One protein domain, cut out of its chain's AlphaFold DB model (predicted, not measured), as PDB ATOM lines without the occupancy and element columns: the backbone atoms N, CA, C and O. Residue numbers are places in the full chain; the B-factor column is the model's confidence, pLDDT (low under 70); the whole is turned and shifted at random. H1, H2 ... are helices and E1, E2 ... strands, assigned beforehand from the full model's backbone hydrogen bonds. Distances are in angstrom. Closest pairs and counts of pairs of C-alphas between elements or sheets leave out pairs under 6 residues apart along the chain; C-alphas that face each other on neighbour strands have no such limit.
ATOM      1  N   GLN A  17     -51.534 -32.815 -45.963       38.75
ATOM      2  CA  GLN A  17     -52.323 -34.010 -45.691       38.75
ATOM      3  C   GLN A  17     -51.656 -34.794 -44.559       38.75
ATOM      4  O   GLN A  17     -50.796 -35.648 -44.777       38.75
ATOM      5  N   LEU A  18     -52.031 -34.460 -43.323       39.06
ATOM      6  CA  LEU A  18     -51.669 -35.243 -42.148       39.06
ATOM      7  C   LEU A  18     -52.573 -36.477 -42.086       39.06
ATOM      8  O   LEU A  18     -53.761 -36.361 -41.789       39.06
ATOM      9  N   LYS A  19     -52.002 -37.652 -42.349       44.00
ATOM     10  CA  LYS A  19     -52.701 -38.939 -42.267       44.00
ATOM     11  C   LYS A  19     -52.225 -39.678 -41.010       44.00
ATOM     12  O   LYS A  19     -51.032 -39.814 -40.752       44.00
ATOM     13  N   ALA A  20     -53.139 -40.113 -40.150       37.56
ATOM     14  CA  ALA A  20     -52.791 -40.746 -38.873       37.56
ATOM     15  C   ALA A  20     -52.644 -42.264 -39.046       37.56
ATOM     16  O   ALA A  20     -53.648 -42.970 -39.113       37.56
ATOM     17  N   MET A  21     -51.419 -42.783 -39.204       39.53
ATOM     18  CA  MET A  21     -51.174 -44.222 -39.374       39.53
ATOM     19  C   MET A  21     -51.542 -44.981 -38.104       39.53
ATOM     20  O   MET A  21     -51.129 -44.648 -36.993       39.53
ATOM     21  N   LYS A  22     -52.251 -46.094 -38.263       37.22
ATOM     22  CA  LYS A  22     -52.387 -47.084 -37.204       37.22
ATOM     23  C   LYS A  22     -52.084 -48.477 -37.756       37.22
ATOM     24  O   LYS A  22     -52.933 -49.124 -38.334       37.22
ATOM     25  N   GLN A  23     -50.858 -48.922 -37.483       40.59
ATOM     26  CA  GLN A  23     -50.258 -50.247 -37.694       40.59
ATOM     27  C   GLN A  23     -49.987 -50.737 -39.127       40.59
ATOM     28  O   GLN A  23     -50.866 -50.938 -39.953       40.59
ATOM     29  N   LEU A  24     -48.712 -51.085 -39.305       41.72
ATOM     30  CA  LEU A  24     -48.113 -51.913 -40.344       41.72
ATOM     31  C   LEU A  24     -48.695 -53.342 -40.319       41.72
ATOM     32  O   LEU A  24     -48.372 -54.137 -39.432       41.72
ATOM     33  N   CYS A  25     -49.542 -53.668 -41.298       38.22
ATOM     34  CA  CYS A  25     -49.988 -55.036 -41.557       38.22
ATOM     35  C   CYS A  25     -49.052 -55.692 -42.578       38.22
ATOM     36  O   CYS A  25     -49.002 -55.308 -43.747       38.22
ATOM     37  N   VAL A  26     -48.303 -56.695 -42.123       40.03
ATOM     38  CA  VAL A  26     -47.310 -57.437 -42.907       40.03
ATOM     39  C   VAL A  26     -47.996 -58.532 -43.731       40.03
ATOM     40  O   VAL A  26     -47.681 -59.700 -43.564       40.03
ATOM     41  N   THR A  27     -48.978 -58.216 -44.580       43.97
ATOM     42  CA  THR A  27     -49.620 -59.259 -45.411       43.97
ATOM     43  C   THR A  27     -50.072 -58.760 -46.790       43.97
ATOM     44  O   THR A  27     -51.251 -58.571 -47.054       43.97
ATOM     45  N   SER A  28     -49.117 -58.582 -47.713       44.09
ATOM     46  CA  SER A  28     -49.339 -58.860 -49.154       44.09
ATOM     47  C   SER A  28     -48.022 -58.906 -49.952       44.09
ATOM     48  O   SER A  28     -47.905 -59.647 -50.921       44.09
ATOM     49  N   GLN A  29     -46.980 -58.207 -49.492       46.44
ATOM     50  CA  GLN A  29     -45.580 -58.368 -49.907       46.44
ATOM     51  C   GLN A  29     -44.705 -58.091 -48.677       46.44
ATOM     52  O   GLN A  29     -44.957 -57.125 -47.954       46.44
ATOM     53  N   VAL A  30     -43.716 -58.941 -48.390       49.25
ATOM     54  CA  VAL A  30     -42.796 -58.711 -47.264       49.25
ATOM     55  C   VAL A  30     -42.067 -57.384 -47.501       49.25
ATOM     56  O   VAL A  30     -41.409 -57.228 -48.525       49.25
ATOM     57  N   GLY A  31     -42.203 -56.430 -46.572       52.62
ATOM     58  CA  GLY A  31     -41.528 -55.124 -46.625       52.62
ATOM     59  C   GLY A  31     -42.385 -53.922 -47.053       52.62
ATOM     60  O   GLY A  31     -41.862 -52.814 -47.090       52.62
ATOM     61  N   ALA A  32     -43.678 -54.095 -47.348       54.22
ATOM     62  CA  ALA A  32     -44.570 -52.976 -47.676       54.22
ATOM     63  C   ALA A  32     -45.131 -52.274 -46.419       54.22
ATOM     64  O   ALA A  32     -45.531 -52.938 -45.462       54.22
ATOM     65  N   LEU A  33     -45.216 -50.938 -46.443       59.88
ATOM     66  CA  LEU A  33     -45.880 -50.133 -45.409       59.88
ATOM     67  C   LEU A  33     -47.373 -49.983 -45.733       59.88
ATOM     68  O   LEU A  33     -47.734 -49.704 -46.873       59.88
ATOM     69  N   LEU A  34     -48.249 -50.153 -44.738       61.34
ATOM     70  CA  LEU A  34     -49.705 -50.094 -44.910       61.34
ATOM     71  C   LEU A  34     -50.316 -49.017 -44.002       61.34
ATOM     72  O   LEU A  34     -50.001 -48.948 -42.814       61.34
ATOM     73  N   TYR A  35     -51.197 -48.195 -44.569       61.62
ATOM     74  CA  TYR A  35     -52.028 -47.229 -43.858       61.62
ATOM     75  C   TYR A  35     -53.414 -47.832 -43.625       61.62
ATOM     76  O   TYR A  35     -54.149 -48.034 -44.588       61.62
ATOM     77  N   VAL A  36     -53.764 -48.133 -42.370       58.03
ATOM     78  CA  VAL A  36     -55.052 -48.745 -41.992       58.03
ATOM     79  C   VAL A  36     -55.632 -48.127 -40.728       58.03
ATOM     80  O   VAL A  36     -54.926 -47.490 -39.938       58.03
ATOM     81  N   GLN A  37     -56.934 -48.322 -40.544       60.31
ATOM     82  CA  GLN A  37     -57.652 -47.981 -39.327       60.31
ATOM     83  C   GLN A  37     -57.750 -49.211 -38.417       60.31
ATOM     84  O   GLN A  37     -58.009 -50.317 -38.883       60.31
ATOM     85  N   VAL A  38     -57.595 -49.008 -37.108       59.88
ATOM     86  CA  VAL A  38     -57.924 -50.036 -36.110       59.88
ATOM     87  C   VAL A  38     -59.418 -49.958 -35.822       59.88
ATOM     88  O   VAL A  38     -59.901 -48.903 -35.407       59.88
ATOM     89  N   VAL A  39     -60.122 -51.059 -36.063       64.50
ATOM     90  CA  VAL A  39     -61.565 -51.194 -35.836       64.50
ATOM     91  C   VAL A  39     -61.830 -51.599 -34.393       64.50
ATOM     92  O   VAL A  39     -62.657 -50.983 -33.727       64.50
ATOM     93  N   GLU A  40     -61.084 -52.584 -33.893       62.38
ATOM     94  CA  GLU A  40     -61.295 -53.144 -32.563       62.38
ATOM     95  C   GLU A  40     -59.964 -53.527 -31.908       62.38
ATOM     96  O   GLU A  40     -59.023 -53.983 -32.561       62.38
ATOM     97  N   THR A  41     -59.868 -53.312 -30.595       62.59
ATOM     98  CA  THR A  41     -58.709 -53.713 -29.791       62.59
ATOM     99  C   THR A  41     -59.175 -54.490 -28.573       62.59
ATOM    100  O   THR A  41     -59.712 -53.896 -27.637       62.59
ATOM    101  N   ASN A  42     -58.915 -55.795 -28.562       67.88
ATOM    102  CA  ASN A  42     -59.216 -56.666 -27.432       67.88
ATOM    103  C   ASN A  42     -57.917 -57.049 -26.701       67.88
ATOM    104  O   ASN A  42     -56.990 -57.563 -27.335       67.88
ATOM    105  N   PRO A  43     -57.799 -56.800 -25.381       58.84
ATOM    106  CA  PRO A  43     -56.615 -57.183 -24.619       58.84
ATOM    107  C   PRO A  43     -56.325 -58.686 -24.742       58.84
ATOM    108  O   PRO A  43     -57.195 -59.512 -24.481       58.84
ATOM    109  N   GLY A  44     -55.098 -59.045 -25.126       60.88
ATOM    110  CA  GLY A  44     -54.691 -60.442 -25.336       60.88
ATOM    111  C   GLY A  44     -54.968 -60.994 -26.739       60.88
ATOM    112  O   GLY A  44     -54.637 -62.148 -27.000       60.88
ATOM    113  N   MET A  45     -55.520 -60.184 -27.647       64.25
ATOM    114  CA  MET A  45     -55.690 -60.513 -29.064       64.25
ATOM    115  C   MET A  45     -54.961 -59.505 -29.957       64.25
ATOM    116  O   MET A  45     -54.638 -58.391 -29.540       64.25
ATOM    117  N   ASN A  46     -54.703 -59.902 -31.205       52.88
ATOM    118  CA  ASN A  46     -54.255 -58.960 -32.225       52.88
ATOM    119  C   ASN A  46     -55.388 -57.963 -32.531       52.88
ATOM    120  O   ASN A  46     -56.549 -58.366 -32.531       52.88
ATOM    121  N   PRO A  47     -55.074 -56.681 -32.778       61.03
ATOM    122  CA  PRO A  47     -56.082 -55.690 -33.132       61.03
ATOM    123  C   PRO A  47     -56.675 -55.975 -34.515       61.03
ATOM    124  O   PRO A  47     -55.943 -56.344 -35.438       61.03
ATOM    125  N   ASP A  48     -57.973 -55.722 -34.672       62.84
ATOM    126  CA  ASP A  48     -58.654 -55.828 -35.960       62.84
ATOM    127  C   ASP A  48     -58.415 -54.563 -36.787       62.84
ATOM    128  O   ASP A  48     -58.607 -53.435 -36.318       62.84
ATOM    129  N   LEU A  49     -57.972 -54.750 -38.033       66.50
ATOM    130  CA  LEU A  49     -57.567 -53.679 -38.945       66.50
ATOM    131  C   LEU A  49     -58.498 -53.621 -40.161       66.50
ATOM    132  O   LEU A  49     -58.892 -54.652 -40.700       66.50
ATOM    133  N   SER A  50     -58.800 -52.411 -40.632       63.47
ATOM    134  CA  SER A  50     -59.608 -52.162 -41.828       63.47
ATOM    135  C   SER A  50     -58.936 -51.153 -42.760       63.47
ATOM    136  O   SER A  50     -58.389 -50.140 -42.316       63.47
ATOM    137  N   CYS A  51     -59.019 -51.417 -44.068       61.38
ATOM    138  CA  CYS A  51     -58.654 -50.479 -45.138       61.38
ATOM    139  C   CYS A  51     -59.873 -49.717 -45.691       61.38
ATOM    140  O   CYS A  51     -59.783 -49.029 -46.708       61.38
ATOM    141  N   THR A  52     -61.039 -49.871 -45.072       60.75
ATOM    142  CA  THR A  52     -62.276 -49.213 -45.490       60.75
ATOM    143  C   THR A  52     -62.788 -48.296 -44.395       60.75
ATOM    144  O   THR A  52     -62.633 -48.597 -43.210       60.75
ATOM    145  N   ASP A  53     -63.404 -47.187 -44.799       62.16
ATOM    146  CA  ASP A  53     -64.113 -46.301 -43.879       62.16
ATOM    147  C   ASP A  53     -65.340 -47.002 -43.258       62.16
ATOM    148  O   ASP A  53     -65.701 -48.125 -43.626       62.16
ATOM    149  N   ALA A  54     -66.019 -46.330 -42.324       60.81
ATOM    150  CA  ALA A  54     -67.230 -46.849 -41.680       60.81
ATOM    151  C   ALA A  54     -68.399 -47.119 -42.658       60.81
ATOM    152  O   ALA A  54     -69.377 -47.755 -42.274       60.81
ATOM    153  N   SER A  55     -68.309 -46.650 -43.911       61.84
ATOM    154  CA  SER A  55     -69.279 -46.917 -44.980       61.84
ATOM    155  C   SER A  55     -68.893 -48.105 -45.872       61.84
ATOM    156  O   SER A  55     -69.614 -48.421 -46.818       61.84
ATOM    157  N   GLY A  56     -67.772 -48.779 -45.584       57.38
ATOM    158  CA  GLY A  56     -67.283 -49.925 -46.351       57.38
ATOM    159  C   GLY A  56     -66.639 -49.551 -47.688       57.38
ATOM    160  O   GLY A  56     -66.334 -50.434 -48.488       57.38
ATOM    161  N   LYS A  57     -66.406 -48.258 -47.951       56.53
ATOM    162  CA  LYS A  57     -65.636 -47.820 -49.120       56.53
ATOM    163  C   LYS A  57     -64.154 -47.864 -48.794       56.53
ATOM    164  O   LYS A  57     -63.760 -47.555 -47.670       56.53
ATOM    165  N   ALA A  58     -63.328 -48.199 -49.788       52.50
ATOM    166  CA  ALA A  58     -61.892 -47.962 -49.695       52.50
ATOM    167  C   ALA A  58     -61.691 -46.473 -49.390       52.50
ATOM    168  O   ALA A  58     -61.997 -45.620 -50.225       52.50
ATOM    169  N   ALA A  59     -61.269 -46.164 -48.167       55.72
ATOM    170  CA  ALA A  59     -60.866 -44.807 -47.840       55.72
ATOM    171  C   ALA A  59     -59.463 -44.571 -48.425       55.72
ATOM    172  O   ALA A  59     -58.933 -45.410 -49.150       55.72
ATOM    173  N   GLU A  60     -58.802 -43.473 -48.067       58.91
ATOM    174  CA  GLU A  60     -57.383 -43.261 -48.397       58.91
ATOM    175  C   GLU A  60     -56.418 -44.277 -47.734       58.91
ATOM    176  O   GLU A  60     -55.208 -44.066 -47.738       58.91
ATOM    177  N   TYR A  61     -56.934 -45.368 -47.156       60.00
ATOM    178  CA  TYR A  61     -56.198 -46.491 -46.577       60.00
ATOM    179  C   TYR A  61     -55.660 -47.429 -47.664       60.00
ATOM    180  O   TYR A  61     -56.320 -47.708 -48.663       60.00
ATOM    181  N   GLY A  62     -54.450 -47.950 -47.469       62.91
ATOM    182  CA  GLY A  62     -53.801 -48.819 -48.445       62.91
ATOM    183  C   GLY A  62     -52.284 -48.869 -48.318       62.91
ATOM    184  O   GLY A  62     -51.700 -48.428 -47.330       62.91
ATOM    185  N   VAL A  63     -51.635 -49.451 -49.327       65.44
ATOM    186  CA  VAL A  63     -50.173 -49.600 -49.365       65.44
ATOM    187  C   VAL A  63     -49.517 -48.249 -49.634       65.44
ATOM    188  O   VAL A  63     -49.775 -47.620 -50.661       65.44
ATOM    189  N   LEU A  64     -48.626 -47.837 -48.734       66.50
ATOM    190  CA  LEU A  64     -47.712 -46.720 -48.931       66.50
ATOM    191  C   LEU A  64     -46.597 -47.194 -49.867       66.50
ATOM    192  O   LEU A  64     -45.725 -47.968 -49.475       66.50
ATOM    193  N   LYS A  65     -46.683 -46.785 -51.134       61.00
ATOM    194  CA  LYS A  65     -45.798 -47.274 -52.201       61.00
ATOM    195  C   LYS A  65     -44.396 -46.668 -52.144       61.00
ATOM    196  O   LYS A  65     -43.435 -47.352 -52.468       61.00
ATOM    197  N   GLU A  66     -44.290 -45.401 -51.752       69.12
ATOM    198  CA  GLU A  66     -43.044 -44.633 -51.756       69.12
ATOM    199  C   GLU A  66     -43.014 -43.674 -50.566       69.12
ATOM    200  O   GLU A  66     -44.063 -43.256 -50.076       69.12
ATOM    201  N   GLY A  67     -41.815 -43.338 -50.094       71.06
ATOM    202  CA  GLY A  67     -41.615 -42.403 -48.994       71.06
ATOM    203  C   GLY A  67     -40.346 -42.684 -48.198       71.06
ATOM    204  O   GLY A  67     -39.677 -43.699 -48.385       71.06
ATOM    205  N   TYR A  68     -40.020 -41.760 -47.305       79.81
ATOM    206  CA  TYR A  68     -38.943 -41.884 -46.338       79.81
ATOM    207  C   TYR A  68     -39.516 -42.175 -44.961       79.81
ATOM    208  O   TYR A  68     -40.249 -41.360 -44.393       79.81
ATOM    209  N   TYR A  69     -39.164 -43.346 -44.445       78.31
ATOM    210  CA  TYR A  69     -39.538 -43.792 -43.117       78.31
ATOM    211  C   TYR A  69     -38.472 -43.359 -42.112       78.31
ATOM    212  O   TYR A  69     -37.280 -43.576 -42.336       78.31
ATOM    213  N   PHE A  70     -38.903 -42.774 -40.999       79.50
ATOM    214  CA  PHE A  70     -38.039 -42.482 -39.863       79.50
ATOM    215  C   PHE A  70     -38.732 -42.834 -38.553       79.50
ATOM    216  O   PHE A  70     -39.950 -42.680 -38.412       79.50
ATOM    217  N   ASP A  71     -37.934 -43.288 -37.591       80.88
ATOM    218  CA  ASP A  71     -38.420 -43.587 -36.251       80.88
ATOM    219  C   ASP A  71     -38.769 -42.293 -35.510       80.88
ATOM    220  O   ASP A  71     -38.078 -41.276 -35.599       80.88
ATOM    221  N   SER A  72     -39.860 -42.338 -34.756       77.38
ATOM    222  CA  SER A  72     -40.326 -41.242 -33.914       77.38
ATOM    223  C   SER A  72     -40.613 -41.758 -32.508       77.38
ATOM    224  O   SER A  72     -40.903 -42.931 -32.292       77.38
ATOM    225  N   SER A  73     -40.503 -40.900 -31.494       83.06
ATOM    226  CA  SER A  73     -40.893 -41.291 -30.140       83.06
ATOM    227  C   SER A  73     -42.428 -41.344 -30.023       83.06
ATOM    228  O   SER A  73     -43.153 -40.680 -30.769       83.06
ATOM    229  N   THR A  74     -42.953 -42.069 -29.027       78.62
ATOM    230  CA  THR A  74     -44.400 -42.039 -28.718       78.62
ATOM    231  C   THR A  74     -44.887 -40.626 -28.382       78.62
ATOM    232  O   THR A  74     -46.009 -40.266 -28.739       78.62
ATOM    233  N   GLY A  75     -44.060 -39.827 -27.700       82.62
ATOM    234  CA  GLY A  75     -44.370 -38.439 -27.362       82.62
ATOM    235  C   GLY A  75     -44.467 -37.572 -28.613       82.62
ATOM    236  O   GLY A  75     -45.477 -36.898 -28.813       82.62
ATOM    237  N   LEU A  76     -43.475 -37.684 -29.498       82.38
ATOM    238  CA  LEU A  76     -43.443 -36.998 -30.783       82.38
ATOM    239  C   LEU A  76     -44.664 -37.360 -31.634       82.38
ATOM    240  O   LEU A  76     -45.378 -36.468 -32.068       82.38
ATOM    241  N   SER A  77     -44.991 -38.641 -31.809       78.44
ATOM    242  CA  SER A  77     -46.158 -39.033 -32.614       78.44
ATOM    243  C   SER A  77     -47.487 -38.556 -32.034       78.44
ATOM    244  O   SER A  77     -48.371 -38.147 -32.784       78.44
ATOM    245  N   ARG A  78     -47.635 -38.531 -30.703       79.00
ATOM    246  CA  ARG A  78     -48.814 -37.930 -30.057       79.00
ATOM    247  C   ARG A  78     -48.870 -36.418 -30.260       79.00
ATOM    248  O   ARG A  78     -49.954 -35.897 -30.484       79.00
ATOM    249  N   MET A  79     -47.727 -35.734 -30.209       82.69
ATOM    250  CA  MET A  79     -47.624 -34.301 -30.495       82.69
ATOM    251  C   MET A  79     -47.950 -33.993 -31.964       82.69
ATOM    252  O   MET A  79     -48.629 -33.015 -32.252       82.69
ATOM    253  N   LEU A  80     -47.511 -34.827 -32.906       78.88
ATOM    254  CA  LEU A  80     -47.821 -34.654 -34.328       78.88
ATOM    255  C   LEU A  80     -49.316 -34.852 -34.614       78.88
ATOM    256  O   LEU A  80     -49.871 -34.170 -35.468       78.88
ATOM    257  N   LEU A  81     -49.969 -35.754 -33.879       76.44
ATOM    258  CA  LEU A  81     -51.400 -36.047 -33.995       76.44
ATOM    259  C   LEU A  81     -52.284 -35.209 -33.057       76.44
ATOM    260  O   LEU A  81     -53.485 -35.467 -32.971       76.44
ATOM    261  N   SER A  82     -51.719 -34.239 -32.331       76.19
ATOM    262  CA  SER A  82     -52.492 -33.422 -31.398       76.19
ATOM    263  C   SER A  82     -53.450 -32.482 -32.131       76.19
ATOM    264  O   SER A  82     -53.163 -32.002 -33.229       76.19
ATOM    265  N   SER A  83     -54.573 -32.178 -31.477       76.00
ATOM    266  CA  SER A  83     -55.457 -31.068 -31.837       76.00
ATOM    267  C   SER A  83     -55.491 -30.075 -30.665       76.00
ATOM    268  O   SER A  83     -55.803 -30.507 -29.550       76.00
ATOM    269  N   PRO A  84     -55.141 -28.788 -30.859       76.19
ATOM    270  CA  PRO A  84     -54.708 -28.171 -32.118       76.19
ATOM    271  C   PRO A  84     -53.367 -28.730 -32.626       76.19
ATOM    272  O   PRO A  84     -52.612 -29.358 -31.871       76.19
ATOM    273  N   ARG A  85     -53.092 -28.531 -33.925       74.50
ATOM    274  CA  ARG A  85     -51.859 -29.020 -34.558       74.50
ATOM    275  C   ARG A  85     -50.635 -28.417 -33.873       74.50
ATOM    276  O   ARG A  85     -50.645 -27.274 -33.427       74.50
ATOM    277  N   CYS A  86     -49.559 -29.191 -33.807       80.62
ATOM    278  CA  CYS A  86     -48.301 -28.683 -33.283       80.62
ATOM    279  C   CYS A  86     -47.707 -27.604 -34.205       80.62
ATOM    280  O   CYS A  86     -47.787 -27.684 -35.432       80.62
ATOM    281  N   LEU A  87     -47.053 -26.612 -33.597       86.19
ATOM    282  CA  LEU A  87     -46.530 -25.433 -34.295       86.19
ATOM    283  C   LEU A  87     -45.551 -25.784 -35.422       86.19
ATOM    284  O   LEU A  87     -45.512 -25.097 -36.436       86.19
ATOM    285  N   VAL A  88     -44.769 -26.858 -35.269       87.12
ATOM    286  CA  VAL A  88     -43.845 -27.309 -36.319       87.12
ATOM    287  C   VAL A  88     -44.583 -27.669 -37.615       87.12
ATOM    288  O   VAL A  88     -44.098 -27.333 -38.691       87.12
ATOM    289  N   PHE A  89     -45.768 -28.286 -37.538       83.81
ATOM    290  CA  PHE A  89     -46.560 -28.608 -38.725       83.81
ATOM    291  C   PHE A  89     -47.235 -27.392 -39.332       83.81
ATOM    292  O   PHE A  89     -47.293 -27.297 -40.556       83.81
ATOM    293  N   GLU A  90     -47.711 -26.466 -38.504       83.44
ATOM    294  CA  GLU A  90     -48.276 -25.212 -38.999       83.44
ATOM    295  C   GLU A  90     -47.227 -24.439 -39.806       83.44
ATOM    296  O   GLU A  90     -47.447 -24.118 -40.971       83.44
ATOM    297  N   GLU A  91     -46.038 -24.234 -39.236       86.31
ATOM    298  CA  GLU A  91     -44.960 -23.487 -39.889       86.31
ATOM    299  C   GLU A  91     -44.424 -24.174 -41.148       86.31
ATOM    300  O   GLU A  91     -44.141 -23.505 -42.145       86.31
ATOM    301  N   LEU A  92     -44.275 -25.502 -41.123       85.81
ATOM    302  CA  LEU A  92     -43.858 -26.255 -42.306       85.81
ATOM    303  C   LEU A  92     -44.927 -26.188 -43.399       85.81
ATOM    304  O   LEU A  92     -44.589 -25.915 -44.548       85.81
ATOM    305  N   GLY A  93     -46.201 -26.358 -43.042       81.62
ATOM    306  CA  GLY A  93     -47.323 -26.306 -43.977       81.62
ATOM    307  C   GLY A  93     -47.518 -24.951 -44.645       81.62
ATOM    308  O   GLY A  93     -47.996 -24.885 -45.773       81.62
ATOM    309  N   MET A  94     -47.094 -23.865 -43.989       81.94
ATOM    310  CA  MET A  94     -47.073 -22.519 -44.578       81.94
ATOM    311  C   MET A  94     -46.013 -22.343 -45.664       81.94
ATOM    312  O   MET A  94     -46.105 -21.402 -46.452       81.94
ATOM    313  N   LYS A  95     -44.980 -23.190 -45.691       84.38
ATOM    314  CA  LYS A  95     -43.767 -22.960 -46.489       84.38
ATOM    315  C   LYS A  95     -43.520 -24.048 -47.528       84.38
ATOM    316  O   LYS A  95     -42.915 -23.753 -48.556       84.38
ATOM    317  N   ILE A  96     -43.935 -25.286 -47.255       82.00
ATOM    318  CA  ILE A  96     -43.731 -26.451 -48.117       82.00
ATOM    319  C   ILE A  96     -44.989 -27.328 -48.098       82.00
ATOM    320  O   ILE A  96     -45.526 -27.626 -47.034       82.00
ATOM    321  N   SER A  97     -45.391 -27.814 -49.271       79.06
ATOM    322  CA  SER A  97     -46.382 -28.885 -49.408       79.06
ATOM    323  C   SER A  97     -45.719 -30.252 -49.229       79.06
ATOM    324  O   SER A  97     -44.738 -30.561 -49.906       79.06
ATOM    325  N   PHE A  98     -46.238 -31.081 -48.326       75.44
ATOM    326  CA  PHE A  98     -45.750 -32.442 -48.097       75.44
ATOM    327  C   PHE A  98     -46.863 -33.331 -47.538       75.44
ATOM    328  O   PHE A  98     -47.808 -32.852 -46.907       75.44
ATOM    329  N   GLU A  99     -46.717 -34.639 -47.735       74.62
ATOM    330  CA  GLU A  99     -47.607 -35.641 -47.156       74.62
ATOM    331  C   GLU A  99     -46.865 -36.407 -46.064       74.62
ATOM    332  O   GLU A  99     -45.718 -36.826 -46.251       74.62
ATOM    333  N   ILE A 100     -47.519 -36.585 -44.914       74.81
ATOM    334  CA  ILE A 100     -46.965 -37.361 -43.808       74.81
ATOM    335  C   ILE A 100     -48.000 -38.303 -43.216       74.81
ATOM    336  O   ILE A 100     -49.162 -37.950 -43.013       74.81
ATOM    337  N   ALA A 101     -47.529 -39.499 -42.891       73.62
ATOM    338  CA  ALA A 101     -48.300 -40.536 -42.249       73.62
ATOM    339  C   ALA A 101     -47.643 -40.878 -40.887       73.62
ATOM    340  O   ALA A 101     -46.447 -41.157 -40.856       73.62
ATOM    341  N   VAL A 102     -48.368 -40.790 -39.758       73.12
ATOM    342  CA  VAL A 102     -47.788 -40.901 -38.387       73.12
ATOM    343  C   VAL A 102     -48.379 -42.060 -37.583       73.12
ATOM    344  O   VAL A 102     -49.582 -42.068 -37.341       73.12
ATOM    345  N   GLY A 103     -47.549 -43.014 -37.144       68.94
ATOM    346  CA  GLY A 103     -47.940 -44.250 -36.447       68.94
ATOM    347  C   GLY A 103     -47.996 -44.171 -34.914       68.94
ATOM    348  O   GLY A 103     -47.088 -43.612 -34.305       68.94
ATOM    349  N   LEU A 104     -48.992 -44.799 -34.262       65.56
ATOM    350  CA  LEU A 104     -49.081 -44.906 -32.781       65.56
ATOM    351  C   LEU A 104     -49.049 -46.338 -32.193       65.56
ATOM    352  O   LEU A 104     -49.236 -46.504 -30.988       65.56
ATOM    353  N   ASN A 105     -48.801 -47.382 -32.991       52.72
ATOM    354  CA  ASN A 105     -49.124 -48.770 -32.616       52.72
ATOM    355  C   ASN A 105     -47.898 -49.659 -32.297       52.72
ATOM    356  O   ASN A 105     -47.726 -50.728 -32.862       52.72
ATOM    357  N   GLY A 106     -47.028 -49.247 -31.372       50.19
ATOM    358  CA  GLY A 106     -45.961 -50.118 -30.836       50.19
ATOM    359  C   GLY A 106     -44.647 -50.159 -31.633       50.19
ATOM    360  O   GLY A 106     -43.608 -50.457 -31.052       50.19
ATOM    361  N   HIS A 107     -44.652 -49.756 -32.906       53.31
ATOM    362  CA  HIS A 107     -43.466 -49.273 -33.622       53.31
ATOM    363  C   HIS A 107     -43.784 -47.854 -34.091       53.31
ATOM    364  O   HIS A 107     -44.665 -47.644 -34.929       53.31
ATOM    365  N   VAL A 108     -43.196 -46.869 -33.417       60.97
ATOM    366  CA  VAL A 108     -43.560 -45.468 -33.595       60.97
ATOM    367  C   VAL A 108     -42.675 -44.896 -34.691       60.97
ATOM    368  O   VAL A 108     -41.464 -44.789 -34.540       60.97
ATOM    369  N   GLY A 109     -43.296 -44.612 -35.828       62.00
ATOM    370  CA  GLY A 109     -42.602 -44.153 -37.014       62.00
ATOM    371  C   GLY A 109     -43.495 -43.267 -37.854       62.00
ATOM    372  O   GLY A 109     -44.729 -43.317 -37.770       62.00
ATOM    373  N   SER A 110     -42.843 -42.448 -38.657       67.12
ATOM    374  CA  SER A 110     -43.486 -41.499 -39.543       67.12
ATOM    375  C   SER A 110     -42.967 -41.712 -40.959       67.12
ATOM    376  O   SER A 110     -41.767 -41.868 -41.178       67.12
ATOM    377  N   MET A 111     -43.879 -41.715 -41.925       69.31
ATOM    378  CA  MET A 111     -43.559 -41.821 -43.344       69.31
ATOM    379  C   MET A 111     -43.798 -40.477 -44.013       69.31
ATOM    380  O   MET A 111     -44.905 -39.949 -43.945       69.31
ATOM    381  N   LEU A 112     -42.775 -39.939 -44.669       71.56
ATOM    382  CA  LEU A 112     -42.857 -38.711 -45.456       71.56
ATOM    383  C   LEU A 112     -42.807 -39.019 -46.943       71.56
ATOM    384  O   LEU A 112     -41.912 -39.729 -47.396       71.56
ATOM    385  N   VAL A 113     -43.712 -38.426 -47.713       70.88
ATOM    386  CA  VAL A 113     -43.751 -38.594 -49.166       70.88
ATOM    387  C   VAL A 113     -43.563 -37.240 -49.833       70.88
ATOM    388  O   VAL A 113     -44.296 -36.288 -49.566       70.88
ATOM    389  N   HIS A 114     -42.540 -37.141 -50.684       75.00
ATOM    390  CA  HIS A 114     -42.302 -35.963 -51.510       75.00
ATOM    391  C   HIS A 114     -41.414 -36.308 -52.718       75.00
ATOM    392  O   HIS A 114     -40.527 -37.152 -52.632       75.00
ATOM    393  N   ARG A 115     -41.609 -35.615 -53.847       77.31
ATOM    394  CA  ARG A 115     -40.829 -35.824 -55.089       77.31
ATOM    395  C   ARG A 115     -39.359 -35.411 -54.969       77.31
ATOM    396  O   ARG A 115     -38.511 -35.916 -55.693       77.31
ATOM    397  N   LEU A 116     -39.077 -34.452 -54.090       81.56
ATOM    398  CA  LEU A 116     -37.747 -33.882 -53.863       81.56
ATOM    399  C   LEU A 116     -37.160 -34.391 -52.545       81.56
ATOM    400  O   LEU A 116     -37.697 -34.091 -51.477       81.56
ATOM    401  N   SER A 117     -36.024 -35.087 -52.618       85.88
ATOM    402  CA  SER A 117     -35.319 -35.634 -51.449       85.88
ATOM    403  C   SER A 117     -34.831 -34.551 -50.481       85.88
ATOM    404  O   SER A 117     -34.789 -34.777 -49.277       85.88
ATOM    405  N   SER A 118     -34.510 -33.355 -50.978       86.88
ATOM    406  CA  SER A 118     -34.093 -32.218 -50.147       86.88
ATOM    407  C   SER A 118     -35.201 -31.761 -49.189       86.88
ATOM    408  O   SER A 118     -34.935 -31.487 -48.019       86.88
ATOM    409  N   ILE A 119     -36.456 -31.773 -49.645       85.62
ATOM    410  CA  ILE A 119     -37.627 -31.496 -48.804       85.62
ATOM    411  C   ILE A 119     -37.831 -32.604 -47.775       85.62
ATOM    412  O   ILE A 119     -38.043 -32.298 -46.605       85.62
ATOM    413  N   ILE A 120     -37.703 -33.873 -48.171       85.31
ATOM    414  CA  ILE A 120     -37.799 -35.008 -47.240       85.31
ATOM    415  C   ILE A 120     -36.805 -34.848 -46.085       85.31
ATOM    416  O   ILE A 120     -37.180 -34.980 -44.919       85.31
ATOM    417  N   ILE A 121     -35.547 -34.528 -46.396       88.06
ATOM    418  CA  ILE A 121     -34.488 -34.343 -45.396       88.06
ATOM    419  C   ILE A 121     -34.823 -33.172 -44.466       88.06
ATOM    420  O   ILE A 121     -34.725 -33.299 -43.248       88.06
ATOM    421  N   VAL A 122     -35.253 -32.034 -45.014       90.06
ATOM    422  CA  VAL A 122     -35.592 -30.848 -44.214       90.06
ATOM    423  C   VAL A 122     -36.787 -31.102 -43.296       90.06
ATOM    424  O   VAL A 122     -36.719 -30.788 -42.108       90.06
ATOM    425  N   VAL A 123     -37.859 -31.695 -43.822       88.62
ATOM    426  CA  VAL A 123     -39.093 -31.957 -43.072       88.62
ATOM    427  C   VAL A 123     -38.860 -33.018 -41.996       88.62
ATOM    428  O   VAL A 123     -39.230 -32.799 -40.844       88.62
ATOM    429  N   SER A 124     -38.188 -34.127 -42.323       88.31
ATOM    430  CA  SER A 124     -37.859 -35.168 -41.335       88.31
ATOM    431  C   SER A 124     -36.988 -34.614 -40.208       88.31
ATOM    432  O   SER A 124     -37.308 -34.811 -39.037       88.31
ATOM    433  N   ASN A 125     -35.950 -33.836 -40.531       90.19
ATOM    434  CA  ASN A 125     -35.097 -33.207 -39.525       90.19
ATOM    435  C   ASN A 125     -35.866 -32.213 -38.650       90.19
ATOM    436  O   ASN A 125     -35.681 -32.212 -37.433       90.19
ATOM    437  N   ALA A 126     -36.735 -31.387 -39.236       90.56
ATOM    438  CA  ALA A 126     -37.556 -30.451 -38.474       90.56
ATOM    439  C   ALA A 126     -38.467 -31.187 -37.480       90.56
ATOM    440  O   ALA A 126     -38.555 -30.794 -36.319       90.56
ATOM    441  N   ILE A 127     -39.091 -32.285 -37.913       88.38
ATOM    442  CA  ILE A 127     -39.994 -33.087 -37.084       88.38
ATOM    443  C   ILE A 127     -39.231 -33.815 -35.979       88.38
ATOM    444  O   ILE A 127     -39.591 -33.680 -34.811       88.38
ATOM    445  N   MET A 128     -38.151 -34.529 -36.306       87.38
ATOM    446  CA  MET A 128     -37.365 -35.281 -35.319       87.38
ATOM    447  C   MET A 128     -36.789 -34.376 -34.220       87.38
ATOM    448  O   MET A 128     -36.706 -34.781 -33.065       87.38
ATOM    449  N   ASN A 129     -36.452 -33.126 -34.547       88.38
ATOM    450  CA  ASN A 129     -35.915 -32.163 -33.581       88.38
ATOM    451  C   ASN A 129     -36.992 -31.316 -32.878       88.38
ATOM    452  O   ASN A 129     -36.651 -30.451 -32.075       88.38
ATOM    453  N   SER A 130     -38.281 -31.537 -33.157       86.38
ATOM    454  CA  SER A 130     -39.376 -30.710 -32.624       86.38
ATOM    455  C   SER A 130     -39.911 -31.141 -31.256       86.38
ATOM    456  O   SER A 130     -40.610 -30.354 -30.627       86.38
ATOM    457  N   GLU A 131     -39.549 -32.327 -30.760       80.06
ATOM    458  CA  GLU A 131     -40.106 -32.890 -29.519       80.06
ATOM    459  C   GLU A 131     -39.706 -32.130 -28.238       80.06
ATOM    460  O   GLU A 131     -40.514 -31.973 -27.329       80.06
ATOM    461  N   SER A 132     -38.466 -31.646 -28.151       70.56
ATOM    462  CA  SER A 132     -37.932 -30.937 -26.976       70.56
ATOM    463  C   SER A 132     -38.002 -29.392 -26.986       70.56
ATOM    464  O   SER A 132     -38.048 -28.804 -25.900       70.56
ATOM    465  N   PRO A 133     -37.967 -28.669 -28.127       72.38
ATOM    466  CA  PRO A 133     -37.960 -27.206 -28.123       72.38
ATOM    467  C   PRO A 133     -39.310 -26.563 -27.771       72.38
ATOM    468  O   PRO A 133     -40.380 -27.054 -28.109       72.38
ATOM    469  N   THR A 134     -39.246 -25.369 -27.172       75.94
ATOM    470  CA  THR A 134     -40.406 -24.479 -26.998       75.94
ATOM    471  C   THR A 134     -40.918 -23.959 -28.347       75.94
ATOM    472  O   THR A 134     -40.154 -23.859 -29.308       75.94
ATOM    473  N   GLY A 135     -42.189 -23.543 -28.420       77.44
ATOM    474  CA  GLY A 135     -42.822 -23.104 -29.673       77.44
ATOM    475  C   GLY A 135     -42.055 -22.027 -30.455       77.44
ATOM    476  O   GLY A 135     -41.938 -22.104 -31.673       77.44
ATOM    477  N   VAL A 136     -41.427 -21.064 -29.769       84.62
ATOM    478  CA  VAL A 136     -40.584 -20.035 -30.413       84.62
ATOM    479  C   VAL A 136     -39.341 -20.644 -31.069       84.62
ATOM    480  O   VAL A 136     -38.965 -20.265 -32.178       84.62
ATOM    481  N   LYS A 137     -38.705 -21.618 -30.407       86.25
ATOM    482  CA  LYS A 137     -37.532 -22.316 -30.948       86.25
ATOM    483  C   LYS A 137     -37.904 -23.179 -32.154       86.25
ATOM    484  O   LYS A 137     -37.117 -23.235 -33.094       86.25
ATOM    485  N   GLN A 138     -39.093 -23.788 -32.158       85.81
ATOM    486  CA  GLN A 138     -39.598 -24.550 -33.305       85.81
ATOM    487  C   GLN A 138     -39.724 -23.666 -34.554       85.81
ATOM    488  O   GLN A 138     -39.215 -24.043 -35.607       85.81
ATOM    489  N   ARG A 139     -40.293 -22.457 -34.429       87.44
ATOM    490  CA  ARG A 139     -40.412 -21.501 -35.550       87.44
ATOM    491  C   ARG A 139     -39.053 -21.121 -36.136       87.44
ATOM    492  O   ARG A 139     -38.812 -21.303 -37.325       87.44
ATOM    493  N   ILE A 140     -38.132 -20.682 -35.274       90.12
ATOM    494  CA  ILE A 140     -36.774 -20.283 -35.682       90.12
ATOM    495  C   ILE A 140     -36.034 -21.450 -36.349       90.12
ATOM    496  O   ILE A 140     -35.288 -21.250 -37.307       90.12
ATOM    497  N   MET A 141     -36.209 -22.669 -35.836       92.06
ATOM    498  CA  MET A 141     -35.609 -23.867 -36.413       92.06
ATOM    499  C   MET A 141     -36.146 -24.137 -37.821       92.06
ATOM    500  O   MET A 141     -35.344 -24.327 -38.735       92.06
ATOM    501  N   VAL A 142     -37.470 -24.113 -38.006       90.62
ATOM    502  CA  VAL A 142     -38.095 -24.302 -39.322       90.62
ATOM    503  C   VAL A 142     -37.592 -23.239 -40.299       90.62
ATOM    504  O   VAL A 142     -37.106 -23.588 -41.370       90.62
ATOM    505  N   ASP A 143     -37.590 -21.962 -39.916       90.94
ATOM    506  CA  ASP A 143     -37.105 -20.876 -40.776       90.94
ATOM    507  C   ASP A 143     -35.668 -21.085 -41.256       90.94
ATOM    508  O   ASP A 143     -35.387 -20.958 -42.450       90.94
ATOM    509  N   LYS A 144     -34.762 -21.461 -40.347       91.62
ATOM    510  CA  LYS A 144     -33.357 -21.729 -40.686       91.62
ATOM    511  C   LYS A 144     -33.214 -22.894 -41.660       91.62
ATOM    512  O   LYS A 144     -32.439 -22.807 -42.611       91.62
ATOM    513  N   LEU A 145     -33.956 -23.978 -41.442       89.81
ATOM    514  CA  LEU A 145     -33.902 -25.150 -42.316       89.81
ATOM    515  C   LEU A 145     -34.422 -24.827 -43.726       89.81
ATOM    516  O   LEU A 145     -33.810 -25.229 -44.713       89.81
ATOM    517  N   ILE A 146     -35.496 -24.041 -43.829       87.88
ATOM    518  CA  ILE A 146     -36.059 -23.600 -45.113       87.88
ATOM    519  C   ILE A 146     -35.122 -22.634 -45.843       87.88
ATOM    520  O   ILE A 146     -34.987 -22.708 -47.064       87.88
ATOM    521  N   GLN A 147     -34.456 -21.726 -45.127       88.94
ATOM    522  CA  GLN A 147     -33.462 -20.834 -45.727       88.94
ATOM    523  C   GLN A 147     -32.300 -21.625 -46.336       88.94
ATOM    524  O   GLN A 147     -31.941 -21.386 -47.486       88.94
ATOM    525  N   ASN A 148     -31.775 -22.618 -45.616       85.94
ATOM    526  CA  ASN A 148     -30.702 -23.475 -46.124       85.94
ATOM    527  C   ASN A 148     -31.128 -24.284 -47.362       85.94
ATOM    528  O   ASN A 148     -30.327 -24.486 -48.275       85.94
ATOM    529  N   LEU A 149     -32.397 -24.698 -47.434       84.69
ATOM    530  CA  LEU A 149     -32.947 -25.358 -48.620       84.69
ATOM    531  C   LEU A 149     -32.910 -24.435 -49.850       84.69
ATOM    532  O   LEU A 149     -32.483 -24.852 -50.922       84.69
ATOM    533  N   LYS A 150     -33.294 -23.164 -49.689       76.75
ATOM    534  CA  LYS A 150     -33.300 -22.171 -50.780       76.75
ATOM    535  C   LYS A 150     -31.901 -21.762 -51.245       76.75
ATOM    536  O   LYS A 150     -31.750 -21.364 -52.389       76.75
ATOM    537  N   LEU A 151     -30.898 -21.846 -50.372       65.44
ATOM    538  CA  LEU A 151     -29.501 -21.526 -50.697       65.44
ATOM    539  C   LEU A 151     -28.774 -22.648 -51.457       65.44
ATOM    540  O   LEU A 151     -27.693 -22.416 -51.989       65.44
ATOM    541  N   SER A 152     -29.337 -23.858 -51.475       58.59
ATOM    542  CA  SER A 152     -28.771 -25.037 -52.149       58.59
ATOM    543  C   SER A 152     -29.475 -25.391 -53.466       58.59
ATOM    544  O   SER A 152     -29.129 -26.400 -54.080       58.59
TER     545      SER A 152
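AT A GLANCE: This is residues 17 to 152 of the 153 residues of the protein "Exosome complex component rrp40-like" of Pyrus ussuriensis x Pyrus communis (UniProt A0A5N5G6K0). A four-stranded sheet has helices H1 and H3 over one face, with the long helix H4 packed on H3 and H2 farther out; beyond the sheet's other face reach two small strand pairs, E2 with E5 and E3 with E4. H4 and the E3-E4 hairpin lie towards opposite ends of the elongated outline, 48 by 29 by 27 A. The 136 printed residues hold four named helices and eight named strands, in the order E1 E2 E3 E4 E5 E6 H1 H2 E7 E8 H3 H4. The sheet's order is E1, E7, E8, E6, mixed; the class is mixed, helices and strands, and the whole is compact, with a radius of gyration of the C-alphas of 16.0 A.

HOW THE PARTS SIT: Begin at E1, residues 17 to 21, an edge strand parallel to E7, residues 98 to 103; N 21 and O 102 are 2.7 A apart, within hydrogen-bond range. E7 forms an antiparallel hairpin with E8, residues 109 to 113, where N 111 and O 101 are at 2.8 A. E8 is antiparallel to the other edge strand, E6, residues 68 to 71, with N 68 and O 112 at 2.8 A. Look next at E2, residues 33 to 35, antiparallel to E5, residues 62 to 64, with N 35 and O 62 at 2.8 A; the closest C-alphas of E2 and E7, Tyr 35 and Ala 101, are 7.8 A apart. E2 runs on into E3, residues 37 to 40, at 70 degrees, and E3 forms a hairpin with E4, residues 48 to 50, with N 39 and O 48 at 2.8 A. E6, then H1, residues 74 to 80, and H2, residues 87 to 93, then E7 make a split strand-helix-strand unit, two strands running the same way with E8 between them; its crossover is right-handed. H1 and H3, residues 117 to 128, are on the same face, at heights over the sheet of 9.1 A and 8.7 A, making two layers, helices on one face of a sheet. H4, residues 135 to 151, touches H3 in a helical hairpin at a shallow tilt of 15 degrees, closest at C-alphas 126 and 142, 6.2 A. With residues 135 to 142 alone H4 touches H2, closest at C-alphas 88 and 138, 5.9 A. In H1, H2, H3 and H4 every O i to N i+4 pair is within hydrogen-bond range.

IN THESE COORDINATES: Find C-alpha 17 at (-52.323, -34.010, -45.691), where E1 begins. E7 spans 16.7 A, E8 13.4 A and H3 16.3 A. H4 runs 24.9 A to C-alpha 151 at (-29.501, -21.526, -50.697).

THE WHOLE: The C-alphas farthest apart, those of Gly 44 and Leu 151, are 52.8 A apart. The printed part has no cut; the links E1 to E2 and E4 to E5 are long. The model's pLDDT is under 70 at residues 17 to 66, 103 to 111 and 151 to 152.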